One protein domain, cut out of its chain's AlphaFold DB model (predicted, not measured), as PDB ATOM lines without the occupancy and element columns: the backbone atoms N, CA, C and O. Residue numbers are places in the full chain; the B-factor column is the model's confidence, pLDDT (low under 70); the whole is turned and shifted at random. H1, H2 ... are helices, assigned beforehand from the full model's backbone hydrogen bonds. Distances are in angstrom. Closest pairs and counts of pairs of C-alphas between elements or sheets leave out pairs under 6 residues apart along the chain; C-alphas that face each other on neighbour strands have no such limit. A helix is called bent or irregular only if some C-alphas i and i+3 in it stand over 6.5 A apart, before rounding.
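This is residues 2 to 99 of the 103 residues of the protein "RsbU_N domain-containing protein" of Nocardioides gansuensis (UniProt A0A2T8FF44). Two helical hairpins lie face to face as two layers: H1 and H2 make one, H3 and H4 make the other, and the first crosses over the second at a slant. H4 is the longest helix and gives the elongated outline its long axis; its last residues, 93 to 97, stick out beyond the two layers together with residues 98 and 99. The printed part has 98 residues with four named helices, H1, H2, H3 and H4 in that order along the chain, and no named strand; the class is all helix. The whole is compact, with a radius of gyration of the C-alphas of 13.8 A, and the C-alphas span 50 by 27 by 17 A along their three main axes.

Begin with H1, residues 2 to 23, and go on to H2, residues 27 to 41. They form a helical hairpin: H1 and H2 touch at a shallow tilt of 8 degrees and run opposite ways, and their closest C-alphas are those of His 20 and Gly 28, 4.5 A apart. Next come H3, residues 46 to 62, and H4, residues 67 to 97, the second helical hairpin. H3 and H4 touch at a shallow tilt of 12 degrees, opposite ways, with the C-alphas of His 61 and Ala 70 the closest at 5.9 A. Now look from one hairpin to the other. H1 and H3 touch at a steep tilt of 45 degrees, the same way, and the closest C-alphas are those of Arg 10 and Val 52, 5.8 A apart. H2 and H4 touch at a steep tilt of 44 degrees, the same way, with 24 pairs of C-alphas within 8 A; the closest are those of Gly 36 and Leu 84, 4.9 A apart, and H4 touches H2 with residues 79 to 91 alone. H1 touches H4 with residues 17 to 21 alone, and H4 touches H1 with residues 72 to 80 alone; the C-alphas of Leu 21 and Ala 76 are the closest at 6.3 A, and the steep tilt is 51 degrees, opposite ways. H2 and H3 are close but not clearly touching, with the C-alphas of Ala 39 and Val 49 the closest at 7.6 A. The helix packing is part aligned, part crossed: of the five pairs that touch, two are at a shallow tilt. Check the backbone next: in H2, H3 and H4 every O i to N i+4 pair is within hydrogen-bond range, and in H1 16 of 18 are.

Find C-alpha 2 at (27.426, 61.582, 10.165); from there H1 runs 31.8 A to C-alpha 23. H1 is neither bent nor irregular, but only just: C-alphas 11 and 14 are 6.1 A apart. H2 runs 21.3 A from Ser 27 to Arg 41. Look for C-alpha 46 at (26.818, 49.119, 7.270), where H3 begins; it ends 24.2 A away at Ala 62. H4 begins at Leu 67 and runs 44.7 A to C-alpha 97 at (43.686, 43.370, -1.879).

The two C-alphas farthest apart are those of Arg 65 and Arg 99, at 50.4 A, while the C-alphas of Val 2 and Arg 99 are 26.6 A apart. The printed part has no cut, and the links H1 to H2, H2 to H3 and H3 to H4 are tight. Residues 93 to 99, of which 93 to 97 belong to H4, stand free. The mean pLDDT of the printed part is 88.5; look for values under 70 at residue 2, residues 24 to 25, residues 95 to 96 and residues 98 to 99 of this model.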
ATOM      1  N   VAL A   2      27.971  62.940  10.460       64.56
ATOM      2  CA  VAL A   2      27.426  61.582  10.165       64.56
ATOM      3  C   VAL A   2      25.895  61.557  10.080       64.56
ATOM      4  O   VAL A   2      25.333  61.025   9.131       64.56
ATOM      5  N   HIS A   3      25.207  62.227  11.011       74.06
ATOM      6  CA  HIS A   3      23.737  62.290  11.015       74.06
ATOM      7  C   HIS A   3      23.160  62.832   9.692       74.06
ATOM      8  O   HIS A   3      22.169  62.317   9.189       74.06
ATOM      9  N   ASP A   4      23.817  63.830   9.105       87.31
ATOM     10  CA  ASP A   4      23.428  64.445   7.833       87.31
ATOM     11  C   ASP A   4      23.619  63.488   6.636       87.31
ATOM     12  O   ASP A   4      22.778  63.421   5.743       87.31
ATOM     13  N   ALA A   5      24.671  62.659   6.655       88.44
ATOM     14  CA  ALA A   5      24.885  61.620   5.647       88.44
ATOM     15  C   ALA A   5      23.828  60.507   5.733       88.44
ATOM     16  O   ALA A   5      23.284  60.099   4.711       88.44
ATOM     17  N   VAL A   6      23.466  60.075   6.946       90.06
ATOM     18  CA  VAL A   6      22.384  59.099   7.164       90.06
ATOM     19  C   VAL A   6      21.027  59.663   6.723       90.06
ATOM     20  O   VAL A   6      20.228  58.956   6.110       90.06
ATOM     21  N   SER A   7      20.765  60.946   6.979       91.94
ATOM     22  CA  SER A   7      19.544  61.611   6.516       91.94
ATOM     23  C   SER A   7      19.465  61.686   4.990       91.94
ATOM     24  O   SER A   7      18.415  61.371   4.433       91.94
ATOM     25  N   ARG A   8      20.563  62.034   4.301       91.38
ATOM     26  CA  ARG A   8      20.623  61.988   2.829       91.38
ATOM     27  C   ARG A   8      20.431  60.578   2.289       91.38
ATOM     28  O   ARG A   8      19.597  60.381   1.415       91.38
ATOM     29  N   LEU A   9      21.118  59.598   2.876       92.81
ATOM     30  CA  LEU A   9      20.968  58.192   2.515       92.81
ATOM     31  C   LEU A   9      19.497  57.773   2.537       92.81
ATOM     32  O   LEU A   9      19.014  57.161   1.594       92.81
ATOM     33  N   ARG A  10      18.772  58.134   3.598       94.00
ATOM     34  CA  ARG A  10      17.346  57.832   3.726       94.00
ATOM     35  C   ARG A  10      16.496  58.517   2.651       94.00
ATOM     36  O   ARG A  10      15.602  57.871   2.105       94.00
ATOM     37  N   LEU A  11      16.773  59.789   2.347       92.69
ATOM     38  CA  LEU A  11      16.082  60.539   1.289       92.69
ATOM     39  C   LEU A  11      16.286  59.907  -0.092       92.69
ATOM     40  O   LEU A  11      15.337  59.852  -0.871       92.69
ATOM     41  N   ASP A  12      17.480  59.385  -0.364       92.50
ATOM     42  CA  ASP A  12      17.808  58.735  -1.635       92.50
ATOM     43  C   ASP A  12      17.297  57.282  -1.697       92.50
ATOM     44  O   ASP A  12      16.953  56.777  -2.768       92.50
ATOM     45  N   TYR A  13      17.191  56.603  -0.549       92.25
ATOM     46  CA  TYR A  13      16.821  55.189  -0.476       92.25
ATOM     47  C   TYR A  13      15.345  54.920  -0.788       92.25
ATOM     48  O   TYR A  13      15.017  53.983  -1.521       92.25
ATOM     49  N   ALA A  14      14.437  55.738  -0.250       89.81
ATOM     50  CA  ALA A  14      13.000  55.529  -0.431       89.81
ATOM     51  C   ALA A  14      12.556  55.587  -1.910       89.81
ATOM     52  O   ALA A  14      11.847  54.673  -2.348       89.81
ATOM     53  N   PRO A  15      13.008  56.560  -2.730       91.12
ATOM     54  CA  PRO A  15      12.740  56.567  -4.166       91.12
ATOM     55  C   PRO A  15      13.256  55.320  -4.891       91.12
ATOM     56  O   PRO A  15      12.558  54.797  -5.762       91.12
ATOM     57  N   VAL A  16      14.440  54.814  -4.527       91.81
ATOM     58  CA  VAL A  16      15.004  53.588  -5.117       91.81
ATOM     59  C   VAL A  16      14.106  52.386  -4.830       91.81
ATOM     60  O   VAL A  16      13.767  51.645  -5.756       91.81
ATOM     61  N   MET A  17      13.649  52.222  -3.582       90.75
ATOM     62  CA  MET A  17      12.743  51.131  -3.212       90.75
ATOM     63  C   MET A  17      11.407  51.217  -3.957       90.75
ATOM     64  O   MET A  17      10.984  50.240  -4.575       90.75
ATOM     65  N   LEU A  18      10.763  52.386  -3.961       89.88
ATOM     66  CA  LEU A  18       9.473  52.583  -4.632       89.88
ATOM     67  C   LEU A  18       9.568  52.380  -6.149       89.88
ATOM     68  O   LEU A  18       8.675  51.784  -6.762       89.88
ATOM     69  N   ARG A  19      10.664  52.827  -6.768       88.56
ATOM     70  CA  ARG A  19      10.913  52.620  -8.198       88.56
ATOM     71  C   ARG A  19      11.126  51.146  -8.521       88.56
ATOM     72  O   ARG A  19      10.493  50.653  -9.452       88.56
ATOM     73  N   HIS A  20      11.955  50.440  -7.749       88.12
ATOM     74  CA  HIS A  20      12.186  49.008  -7.951       88.12
ATOM     75  C   HIS A  20      10.886  48.206  -7.793       88.12
ATOM     76  O   HIS A  20      10.596  47.318  -8.594       88.12
ATOM     77  N   LEU A  21      10.038  48.587  -6.831       86.25
ATOM     78  CA  LEU A  21       8.707  48.005  -6.670       86.25
ATOM     79  C   LEU A  21       7.802  48.256  -7.871       86.25
ATOM     80  O   LEU A  21       7.087  47.338  -8.267       86.25
ATOM     81  N   SER A  22       7.832  49.456  -8.448       84.06
ATOM     82  CA  SER A  22       6.952  49.846  -9.557       84.06
ATOM     83  C   SER A  22       7.361  49.213 -10.888       84.06
ATOM     84  O   SER A  22       6.497  48.740 -11.620       84.06
ATOM     85  N   GLN A  23       8.662  49.188 -11.190       78.38
ATOM     86  CA  GLN A  23       9.187  48.786 -12.499       78.38
ATOM     87  C   GLN A  23       9.628  47.313 -12.557       78.38
ATOM     88  O   GLN A  23       9.662  46.749 -13.643       78.38
ATOM     89  N   GLN A  24       9.942  46.680 -11.413       66.88
ATOM     90  CA  GLN A  24      10.528  45.326 -11.333       66.88
ATOM     91  C   GLN A  24      11.721  45.099 -12.281       66.88
ATOM     92  O   GLN A  24      11.950  43.984 -12.746       66.88
ATOM     93  N   ASP A  25      12.487  46.146 -12.570       69.31
ATOM     94  CA  ASP A  25      13.640  46.075 -13.455       69.31
ATOM     95  C   ASP A  25      14.960  46.003 -12.670       69.31
ATOM     96  O   ASP A  25      15.039  46.288 -11.466       69.31
ATOM     97  N   GLU A  26      16.027  45.637 -13.381       70.19
ATOM     98  CA  GLU A  26      17.397  45.596 -12.852       70.19
ATOM     99  C   GLU A  26      17.918  46.992 -12.463       70.19
ATOM    100  O   GLU A  26      18.880  47.116 -11.702       70.19
ATOM    101  N   SER A  27      17.257  48.066 -12.913       79.00
ATOM    102  CA  SER A  27      17.674  49.443 -12.635       79.00
ATOM    103  C   SER A  27      17.612  49.793 -11.144       79.00
ATOM    104  O   SER A  27      18.414  50.595 -10.656       79.00
ATOM    105  N   GLY A  28      16.693  49.163 -10.403       81.75
ATOM    106  CA  GLY A  28      16.601  49.301  -8.950       81.75
ATOM    107  C   GLY A  28      17.805  48.710  -8.214       81.75
ATOM    108  O   GLY A  28      18.303  49.324  -7.273       81.75
ATOM    109  N   LEU A  29      18.315  47.567  -8.682       86.00
ATOM    110  CA  LEU A  29      19.478  46.901  -8.088       86.00
ATOM    111  C   LEU A  29      20.753  47.710  -8.332       86.00
ATOM    112  O   LEU A  29      21.462  48.031  -7.383       86.00
ATOM    113  N   GLN A  30      20.975  48.166  -9.569       88.50
ATOM    114  CA  GLN A  30      22.099  49.055  -9.879       88.50
ATOM    115  C   GLN A  30      22.076  50.332  -9.019       88.50
ATOM    116  O   GLN A  30      23.108  50.769  -8.511       88.50
ATOM    117  N   SER A  31      20.887  50.901  -8.798       88.25
ATOM    118  CA  SER A  31      20.727  52.076  -7.935       88.25
ATOM    119  C   SER A  31      21.060  51.762  -6.469       88.25
ATOM    120  O   SER A  31      21.712  52.565  -5.805       88.25
ATOM    121  N   ALA A  32      20.666  50.590  -5.953       89.56
ATOM    122  CA  ALA A  32      21.042  50.148  -4.607       89.56
ATOM    123  C   ALA A  32      22.554  49.927  -4.465       89.56
ATOM    124  O   ALA A  32      23.137  50.341  -3.463       89.56
ATOM    125  N   TYR A  33      23.197  49.343  -5.477       89.81
ATOM    126  CA  TYR A  33      24.646  49.177  -5.521       89.81
ATOM    127  C   TYR A  33      25.377  50.529  -5.458       89.81
ATOM    128  O   TYR A  33      26.284  50.735  -4.646       89.81
ATOM    129  N   GLU A  34      24.962  51.492  -6.286       91.12
ATOM    130  CA  GLU A  34      25.536  52.843  -6.315       91.12
ATOM    131  C   GLU A  34      25.335  53.594  -5.001       91.12
ATOM    132  O   GLU A  34      26.272  54.223  -4.501       91.12
ATOM    133  N   LEU A  35      24.147  53.476  -4.415       90.81
ATOM    134  CA  LEU A  35      23.811  54.077  -3.133       90.81
ATOM    135  C   LEU A  35      24.634  53.461  -1.991       90.81
ATOM    136  O   LEU A  35      25.138  54.195  -1.140       90.81
ATOM    137  N   GLY A  36      24.882  52.148  -2.021       88.88
ATOM    138  CA  GLY A  36      25.812  51.484  -1.106       88.88
ATOM    139  C   GLY A  36      27.238  52.030  -1.210       88.88
ATOM    140  O   GLY A  36      27.857  52.355  -0.195       88.88
ATOM    141  N   ARG A  37      27.747  52.227  -2.435       90.12
ATOM    142  CA  ARG A  37      29.065  52.856  -2.654       90.12
ATOM    143  C   ARG A  37      29.125  54.304  -2.172       90.12
ATOM    144  O   ARG A  37      30.119  54.699  -1.563       90.12
ATOM    145  N   GLY A  38      28.075  55.083  -2.425       89.69
ATOM    146  CA  GLY A  38      27.952  56.458  -1.941       89.69
ATOM    147  C   GLY A  38      27.979  56.536  -0.414       89.69
ATOM    148  O   GLY A  38      28.745  57.322   0.136       89.69
ATOM    149  N   ALA A  39      27.231  55.658   0.261       90.06
ATOM    150  CA  ALA A  39      27.195  55.569   1.720       90.06
ATOM    151  C   ALA A  39      28.592  55.328   2.320       90.06
ATOM    152  O   ALA A  39      28.983  56.012   3.263       90.06
ATOM    153  N   MET A  40      29.381  54.421   1.735       87.38
ATOM    154  CA  MET A  40      30.757  54.176   2.184       87.38
ATOM    155  C   MET A  40      31.676  55.379   1.992       87.38
ATOM    156  O   MET A  40      32.456  55.697   2.889       87.38
ATOM    157  N   ARG A  41      31.587  56.063   0.845       88.31
ATOM    158  CA  ARG A  41      32.358  57.292   0.595       88.31
ATOM    159  C   ARG A  41      32.027  58.371   1.627       88.31
ATOM    160  O   ARG A  41      32.921  59.080   2.082       88.31
ATOM    161  N   ASP A  42      30.767  58.439   2.033       89.25
ATOM    162  CA  ASP A  42      30.270  59.367   3.044       89.25
ATOM    163  C   ASP A  42      30.513  58.864   4.487       89.25
ATOM    164  O   ASP A  42      30.051  59.481   5.447       89.25
ATOM    165  N   SER A  43      31.278  57.776   4.657       88.94
ATOM    166  CA  SER A  43      31.618  57.154   5.948       88.94
ATOM    167  C   SER A  43      30.406  56.687   6.765       88.94
ATOM    168  O   SER A  43      30.468  56.636   7.993       88.94
ATOM    169  N   VAL A  44      29.307  56.330   6.095       92.12
ATOM    170  CA  VAL A  44      28.138  55.703   6.719       92.12
ATOM    171  C   VAL A  44      28.417  54.215   6.927       92.12
ATOM    172  O   VAL A  44      28.792  53.495   5.998       92.12
ATOM    173  N   GLY A  45      28.239  53.739   8.158       91.56
ATOM    174  CA  GLY A  45      28.489  52.349   8.519       91.56
ATOM    175  C   GLY A  45      27.403  51.404   8.001       91.56
ATOM    176  O   GLY A  45      26.232  51.769   7.902       91.56
ATOM    177  N   LEU A  46      27.761  50.138   7.752       92.06
ATOM    178  CA  LEU A  46      26.818  49.119   7.270       92.06
ATOM    179  C   LEU A  46      25.572  48.996   8.167       92.06
ATOM    180  O   LEU A  46      24.460  48.867   7.669       92.06
ATOM    181  N   LEU A  47      25.742  49.088   9.490       93.94
ATOM    182  CA  LEU A  47      24.626  49.029  10.439       93.94
ATOM    183  C   LEU A  47      23.631  50.187  10.252       93.94
ATOM    184  O   LEU A  47      22.426  49.990  10.393       93.94
ATOM    185  N   GLU A  48      24.118  51.387   9.940       94.50
ATOM    186  CA  GLU A  48      23.275  52.564   9.701       94.50
ATOM    187  C   GLU A  48      22.510  52.419   8.388       94.50
ATOM    188  O   GLU A  48      21.314  52.701   8.344       94.50
ATOM    189  N   VAL A  49      23.155  51.881   7.351       93.62
ATOM    190  CA  VAL A  49      22.474  51.549   6.095       93.62
ATOM    191  C   VAL A  49      21.377  50.507   6.320       93.62
ATOM    192  O   VAL A  49      20.242  50.707   5.890       93.62
ATOM    193  N   VAL A  50      21.675  49.416   7.031       95.44
ATOM    194  CA  VAL A  50      20.686  48.369   7.338       95.44
ATOM    195  C   VAL A  50      19.526  48.939   8.158       95.44
ATOM    196  O   VAL A  50      18.375  48.565   7.935       95.44
ATOM    197  N   ARG A  51      19.792  49.873   9.078       95.94
ATOM    198  CA  ARG A  51      18.741  50.581   9.818       95.94
ATOM    199  C   ARG A  51      17.841  51.381   8.875       95.94
ATOM    200  O   ARG A  51      16.633  51.169   8.902       95.94
ATOM    201  N   VAL A  52      18.418  52.232   8.022       95.50
ATOM    202  CA  VAL A  52      17.665  53.031   7.037       95.50
ATOM    203  C   VAL A  52      16.828  52.132   6.127       95.50
ATOM    204  O   VAL A  52      15.651  52.407   5.912       95.50
ATOM    205  N   HIS A  53      17.405  51.025   5.652       96.25
ATOM    206  CA  HIS A  53      16.687  50.030   4.863       96.25
ATOM    207  C   HIS A  53      15.436  49.518   5.582       96.25
ATOM    208  O   HIS A  53      14.353  49.529   5.004       96.25
ATOM    209  N   ASN A  54      15.581  49.081   6.837       96.75
ATOM    210  CA  ASN A  54      14.472  48.518   7.603       96.75
ATOM    211  C   ASN A  54      13.386  49.555   7.899       96.75
ATOM    212  O   ASN A  54      12.206  49.229   7.808       96.75
ATOM    213  N   GLU A  55      13.754  50.795   8.223       96.56
ATOM    214  CA  GLU A  55      12.772  51.858   8.466       96.56
ATOM    215  C   GLU A  55      11.935  52.146   7.211       96.56
ATOM    216  O   GLU A  55      10.707  52.153   7.274       96.56
ATOM    217  N   VAL A  56      12.589  52.303   6.056       95.81
ATOM    218  CA  VAL A  56      11.898  52.521   4.776       95.81
ATOM    219  C   VAL A  56      11.073  51.292   4.382       95.81
ATOM    220  O   VAL A  56       9.934  51.434   3.940       95.81
ATOM    221  N   PHE A  57      11.599  50.080   4.581       96.31
ATOM    222  CA  PHE A  57      10.852  48.847   4.336       96.31
ATOM    223  C   PHE A  57       9.567  48.790   5.165       96.31
ATOM    224  O   PHE A  57       8.517  48.486   4.609       96.31
ATOM    225  N   LEU A  58       9.625  49.099   6.463       96.75
ATOM    226  CA  LEU A  58       8.449  49.081   7.335       96.75
ATOM    227  C   LEU A  58       7.392  50.097   6.891       96.75
ATOM    228  O   LEU A  58       6.207  49.771   6.890       96.75
ATOM    229  N   GLU A  59       7.808  51.291   6.464       95.19
ATOM    230  CA  GLU A  59       6.903  52.323   5.940       95.19
ATOM    231  C   GLU A  59       6.190  51.869   4.664       95.19
ATOM    232  O   GLU A  59       4.967  51.962   4.566       95.19
ATOM    233  N   VAL A  60       6.937  51.316   3.708       93.44
ATOM    234  CA  VAL A  60       6.369  50.825   2.447       93.44
ATOM    235  C   VAL A  60       5.515  49.574   2.679       93.44
ATOM    236  O   VAL A  60       4.426  49.436   2.118       93.44
ATOM    237  N   HIS A  61       5.957  48.671   3.551       93.88
ATOM    238  CA  HIS A  61       5.223  47.457   3.887       93.88
ATOM    239  C   HIS A  61       3.884  47.770   4.563       93.88
ATOM    240  O   HIS A  61       2.874  47.172   4.201       93.88
ATOM    241  N   ALA A  62       3.847  48.755   5.466       94.31
ATOM    242  CA  ALA A  62       2.617  49.204   6.118       94.31
ATOM    243  C   ALA A  62       1.567  49.744   5.129       94.31
ATOM    244  O   ALA A  62       0.376  49.719   5.431       94.31
ATOM    245  N   SER A  63       1.990  50.201   3.945       92.38
ATOM    246  CA  SER A  63       1.093  50.661   2.877       92.38
ATOM    247  C   SER A  63       0.600  49.568   1.915       92.38
ATOM    248  O   SER A  63      -0.161  49.872   0.997       92.38
ATOM    249  N   SER A  64       0.989  48.303   2.118       94.25
ATOM    250  CA  SER A  64       0.524  47.178   1.288       94.25
ATOM    251  C   SER A  64      -0.972  46.912   1.491       94.25
ATOM    252  O   SER A  64      -1.450  46.851   2.623       94.25
ATOM    253  N   ARG A  65      -1.722  46.715   0.400       94.75
ATOM    254  CA  ARG A  65      -3.187  46.536   0.435       94.75
ATOM    255  C   ARG A  65      -3.607  45.099   0.707       94.75
ATOM    256  O   ARG A  65      -4.697  44.862   1.222       94.75
ATOM    257  N   ASP A  66      -2.753  44.147   0.346       95.50
ATOM    258  CA  ASP A  66      -2.996  42.722   0.513       95.50
ATOM    259  C   ASP A  66      -1.693  41.935   0.735       95.50
ATOM    260  O   ASP A  66      -0.578  42.467   0.733       95.50
ATOM    261  N   LEU A  67      -1.845  40.628   0.956       95.69
ATOM    262  CA  LEU A  67      -0.732  39.720   1.215       95.69
ATOM    263  C   LEU A  67       0.197  39.545   0.001       95.69
ATOM    264  O   LEU A  67       1.376  39.226   0.173       95.69
ATOM    265  N   GLU A  68      -0.306  39.706  -1.219       94.50
ATOM    266  CA  GLU A  68       0.499  39.577  -2.430       94.50
ATOM    267  C   GLU A  68       1.408  40.794  -2.613       94.50
ATOM    268  O   GLU A  68       2.616  40.633  -2.810       94.50
ATOM    269  N   GLU A  69       0.868  41.998  -2.431       92.88
ATOM    270  CA  GLU A  69       1.622  43.249  -2.412       92.88
ATOM    271  C   GLU A  69       2.645  43.265  -1.267       92.88
ATOM    272  O   GLU A  69       3.815  43.594  -1.482       92.88
ATOM    273  N   ALA A  70       2.262  42.788  -0.078       94.62
ATOM    274  CA  ALA A  70       3.167  42.642   1.061       94.62
ATOM    275  C   ALA A  70       4.351  41.707   0.746       94.62
ATOM    276  O   ALA A  70       5.505  42.017   1.059       94.62
ATOM    277  N   ARG A  71       4.093  40.575   0.075       94.94
ATOM    278  CA  ARG A  71       5.136  39.630  -0.370       94.94
ATOM    279  C   ARG A  71       6.015  40.213  -1.471       94.94
ATOM    280  O   ARG A  71       7.225  39.992  -1.445       94.94
ATOM    281  N   ARG A  72       5.439  40.938  -2.436       91.62
ATOM    282  CA  ARG A  72       6.198  41.653  -3.475       91.62
ATOM    283  C   ARG A  72       7.143  42.667  -2.833       91.62
ATOM    284  O   ARG A  72       8.323  42.680  -3.172       91.62
ATOM    285  N   THR A  73       6.642  43.421  -1.856       93.44
ATOM    286  CA  THR A  73       7.422  44.393  -1.085       93.44
ATOM    287  C   THR A  73       8.590  43.740  -0.359       93.44
ATOM    288  O   THR A  73       9.729  44.168  -0.524       93.44
ATOM    289  N   ALA A  74       8.339  42.648   0.367       95.12
ATOM    290  CA  ALA A  74       9.388  41.925   1.082       95.12
ATOM    291  C   ALA A  74      10.481  41.369   0.148       95.12
ATOM    292  O   ALA A  74      11.665  41.476   0.461       95.12
ATOM    293  N   ARG A  75      10.114  40.811  -1.016       93.75
ATOM    294  CA  ARG A  75      11.098  40.282  -1.982       93.75
ATOM    295  C   ARG A  75      11.971  41.379  -2.583       93.75
ATOM    296  O   ARG A  75      13.186  41.218  -2.642       93.75
ATOM    297  N   ALA A  76      11.361  42.481  -3.006       91.31
ATOM    298  CA  ALA A  76      12.083  43.618  -3.565       91.31
ATOM    299  C   ALA A  76      13.020  44.255  -2.528       91.31
ATOM    300  O   ALA A  76      14.174  44.543  -2.833       91.31
ATOM    301  N   ALA A  77      12.557  44.413  -1.283       93.94
ATOM    302  CA  ALA A  77      13.389  44.899  -0.189       93.94
ATOM    303  C   ALA A  77      14.600  43.981   0.053       93.94
ATOM    304  O   ALA A  77      15.730  44.463   0.112       93.94
ATOM    305  N   ALA A  78      14.389  42.662   0.106       95.00
ATOM    306  CA  ALA A  78      15.474  41.699   0.278       95.00
ATOM    307  C   ALA A  78      16.515  41.772  -0.856       95.00
ATOM    308  O   ALA A  78      17.714  41.752  -0.584       95.00
ATOM    309  N   ALA A  79      16.071  41.899  -2.111       93.25
ATOM    310  CA  ALA A  79      16.966  42.015  -3.261       93.25
ATOM    311  C   ALA A  79      17.818  43.294  -3.203       93.25
ATOM    312  O   ALA A  79      19.036  43.233  -3.366       93.25
ATOM    313  N   LEU A  80      17.203  44.439  -2.881       92.50
ATOM    314  CA  LEU A  80      17.927  45.703  -2.715       92.50
ATOM    315  C   LEU A  80      18.935  45.645  -1.566       92.50
ATOM    316  O   LEU A  80      20.029  46.185  -1.694       92.50
ATOM    317  N   LEU A  81      18.581  45.010  -0.444       94.69
ATOM    318  CA  LEU A  81      19.490  44.868   0.691       94.69
ATOM    319  C   LEU A  81      20.716  44.029   0.328       94.69
ATOM    320  O   LEU A  81      21.833  44.429   0.648       94.69
ATOM    321  N   LEU A  82      20.519  42.890  -0.345       94.81
ATOM    322  CA  LEU A  82      21.621  42.032  -0.785       94.81
ATOM    323  C   LEU A  82      22.580  42.779  -1.709       94.81
ATOM    324  O   LEU A  82      23.790  42.711  -1.508       94.81
ATOM    325  N   GLU A  83      22.047  43.533  -2.666       94.06
ATOM    326  CA  GLU A  83      22.864  44.288  -3.615       94.06
ATOM    327  C   GLU A  83      23.666  45.405  -2.930       94.06
ATOM    328  O   GLU A  83      24.847  45.629  -3.204       94.06
ATOM    329  N   LEU A  84      23.048  46.068  -1.953       91.25
ATOM    330  CA  LEU A  84      23.709  47.088  -1.152       91.25
ATOM    331  C   LEU A  84      24.835  46.469  -0.300       91.25
ATOM    332  O   LEU A  84      25.951  46.984  -0.281       91.25
ATOM    333  N   VAL A  85      24.591  45.328   0.353       92.12
ATOM    334  CA  VAL A  85      25.622  44.600   1.117       92.12
ATOM    335  C   VAL A  85      26.759  44.131   0.204       92.12
ATOM    336  O   VAL A  85      27.928  44.279   0.565       92.12
ATOM    337  N   ALA A  86      26.449  43.645  -1.000       91.06
ATOM    338  CA  ALA A  86      27.456  43.252  -1.983       91.06
ATOM    339  C   ALA A  86      28.381  44.425  -2.355       91.06
ATOM    340  O   ALA A  86      29.597  44.241  -2.453       91.06
ATOM    341  N   ALA A  87      27.842  45.645  -2.482       89.12
ATOM    342  CA  ALA A  87      28.648  46.849  -2.690       89.12
ATOM    343  C   ALA A  87      29.663  47.069  -1.559       89.12
ATOM    344  O   ALA A  87      30.842  47.344  -1.825       89.12
ATOM    345  N   PHE A  88      29.222  46.905  -0.307       88.69
ATOM    346  CA  PHE A  88      30.079  47.020   0.874       88.69
ATOM    347  C   PHE A  88      31.189  45.970   0.893       88.69
ATOM    348  O   PHE A  88      32.349  46.309   1.135       88.69
ATOM    349  N   GLU A  89      30.865  44.714   0.597       87.88
ATOM    350  CA  GLU A  89      31.857  43.642   0.550       87.88
ATOM    351  C   GLU A  89      32.899  43.852  -0.549       87.88
ATOM    352  O   GLU A  89      34.091  43.694  -0.293       87.88
ATOM    353  N   MET A  90      32.478  44.217  -1.765       86.56
ATOM    354  CA  MET A  90      33.397  44.453  -2.885       86.56
ATOM    355  C   MET A  90      34.361  45.603  -2.594       86.56
ATOM    356  O   MET A  90      35.546  45.523  -2.912       86.56
ATOM    357  N   THR A  91      33.871  46.659  -1.948       81.50
ATOM    358  CA  THR A  91      34.698  47.820  -1.600       81.50
ATOM    359  C   THR A  91      35.688  47.488  -0.484       81.50
ATOM    360  O   THR A  91      36.853  47.876  -0.563       81.50
ATOM    361  N   GLN A  92      35.273  46.710   0.522       79.50
ATOM    362  CA  GLN A  92      36.180  46.216   1.564       79.50
ATOM    363  C   GLN A  92      37.232  45.248   1.005       79.50
ATOM    364  O   GLN A  92      38.401  45.351   1.369       79.50
ATOM    365  N   ARG A  93      36.852  44.339   0.094       76.81
ATOM    366  CA  ARG A  93      37.792  43.422  -0.572       76.81
ATOM    367  C   ARG A  93      38.813  44.170  -1.422       76.81
ATOM    368  O   ARG A  93      40.003  43.953  -1.232       76.81
ATOM    369  N   GLY A  94      38.376  45.121  -2.250       72.38
ATOM    370  CA  GLY A  94      39.291  45.960  -3.031       72.38
ATOM    371  C   GLY A  94      40.265  46.757  -2.154       72.38
ATOM    372  O   GLY A  94      41.432  46.921  -2.507       72.38
ATOM    373  N   PHE A  95      39.828  47.191  -0.969       64.31
ATOM    374  CA  PHE A  95      40.706  47.831   0.011       64.31
ATOM    375  C   PHE A  95      41.728  46.860   0.626       64.31
ATOM    376  O   PHE A  95      42.876  47.236   0.848       64.31
ATOM    377  N   MET A  96      41.334  45.615   0.902       65.69
ATOM    378  CA  MET A  96      42.208  44.589   1.483       65.69
ATOM    379  C   MET A  96      43.222  44.038   0.471       65.69
ATOM    380  O   MET A  96      44.372  43.817   0.833       65.69
ATOM    381  N   GLU A  97      42.825  43.859  -0.790       72.81
ATOM    382  CA  GLU A  97      43.686  43.370  -1.879       72.81
ATOM    383  C   GLU A  97      44.708  44.422  -2.341       72.81
ATOM    384  O   GLU A  97      45.809  44.077  -2.760       72.81
ATOM    385  N   GLY A  98      44.376  45.712  -2.227       64.25
ATOM    386  CA  GLY A  98      45.292  46.817  -2.529       64.25
ATOM    387  C   GLY A  98      46.336  47.100  -1.443       64.25
ATOM    388  O   GLY A  98      47.212  47.944  -1.646       64.25
ATOM    389  N   ARG A  99      46.262  46.433  -0.283       58.47
ATOM    390  CA  ARG A  99      47.247  46.584   0.795       58.47
ATOM    391  C   ARG A  99      48.412  45.612   0.581       58.47
ATOM    392  O   ARG A  99      48.173  44.405   0.574       58.47
TER     393      ARG A  99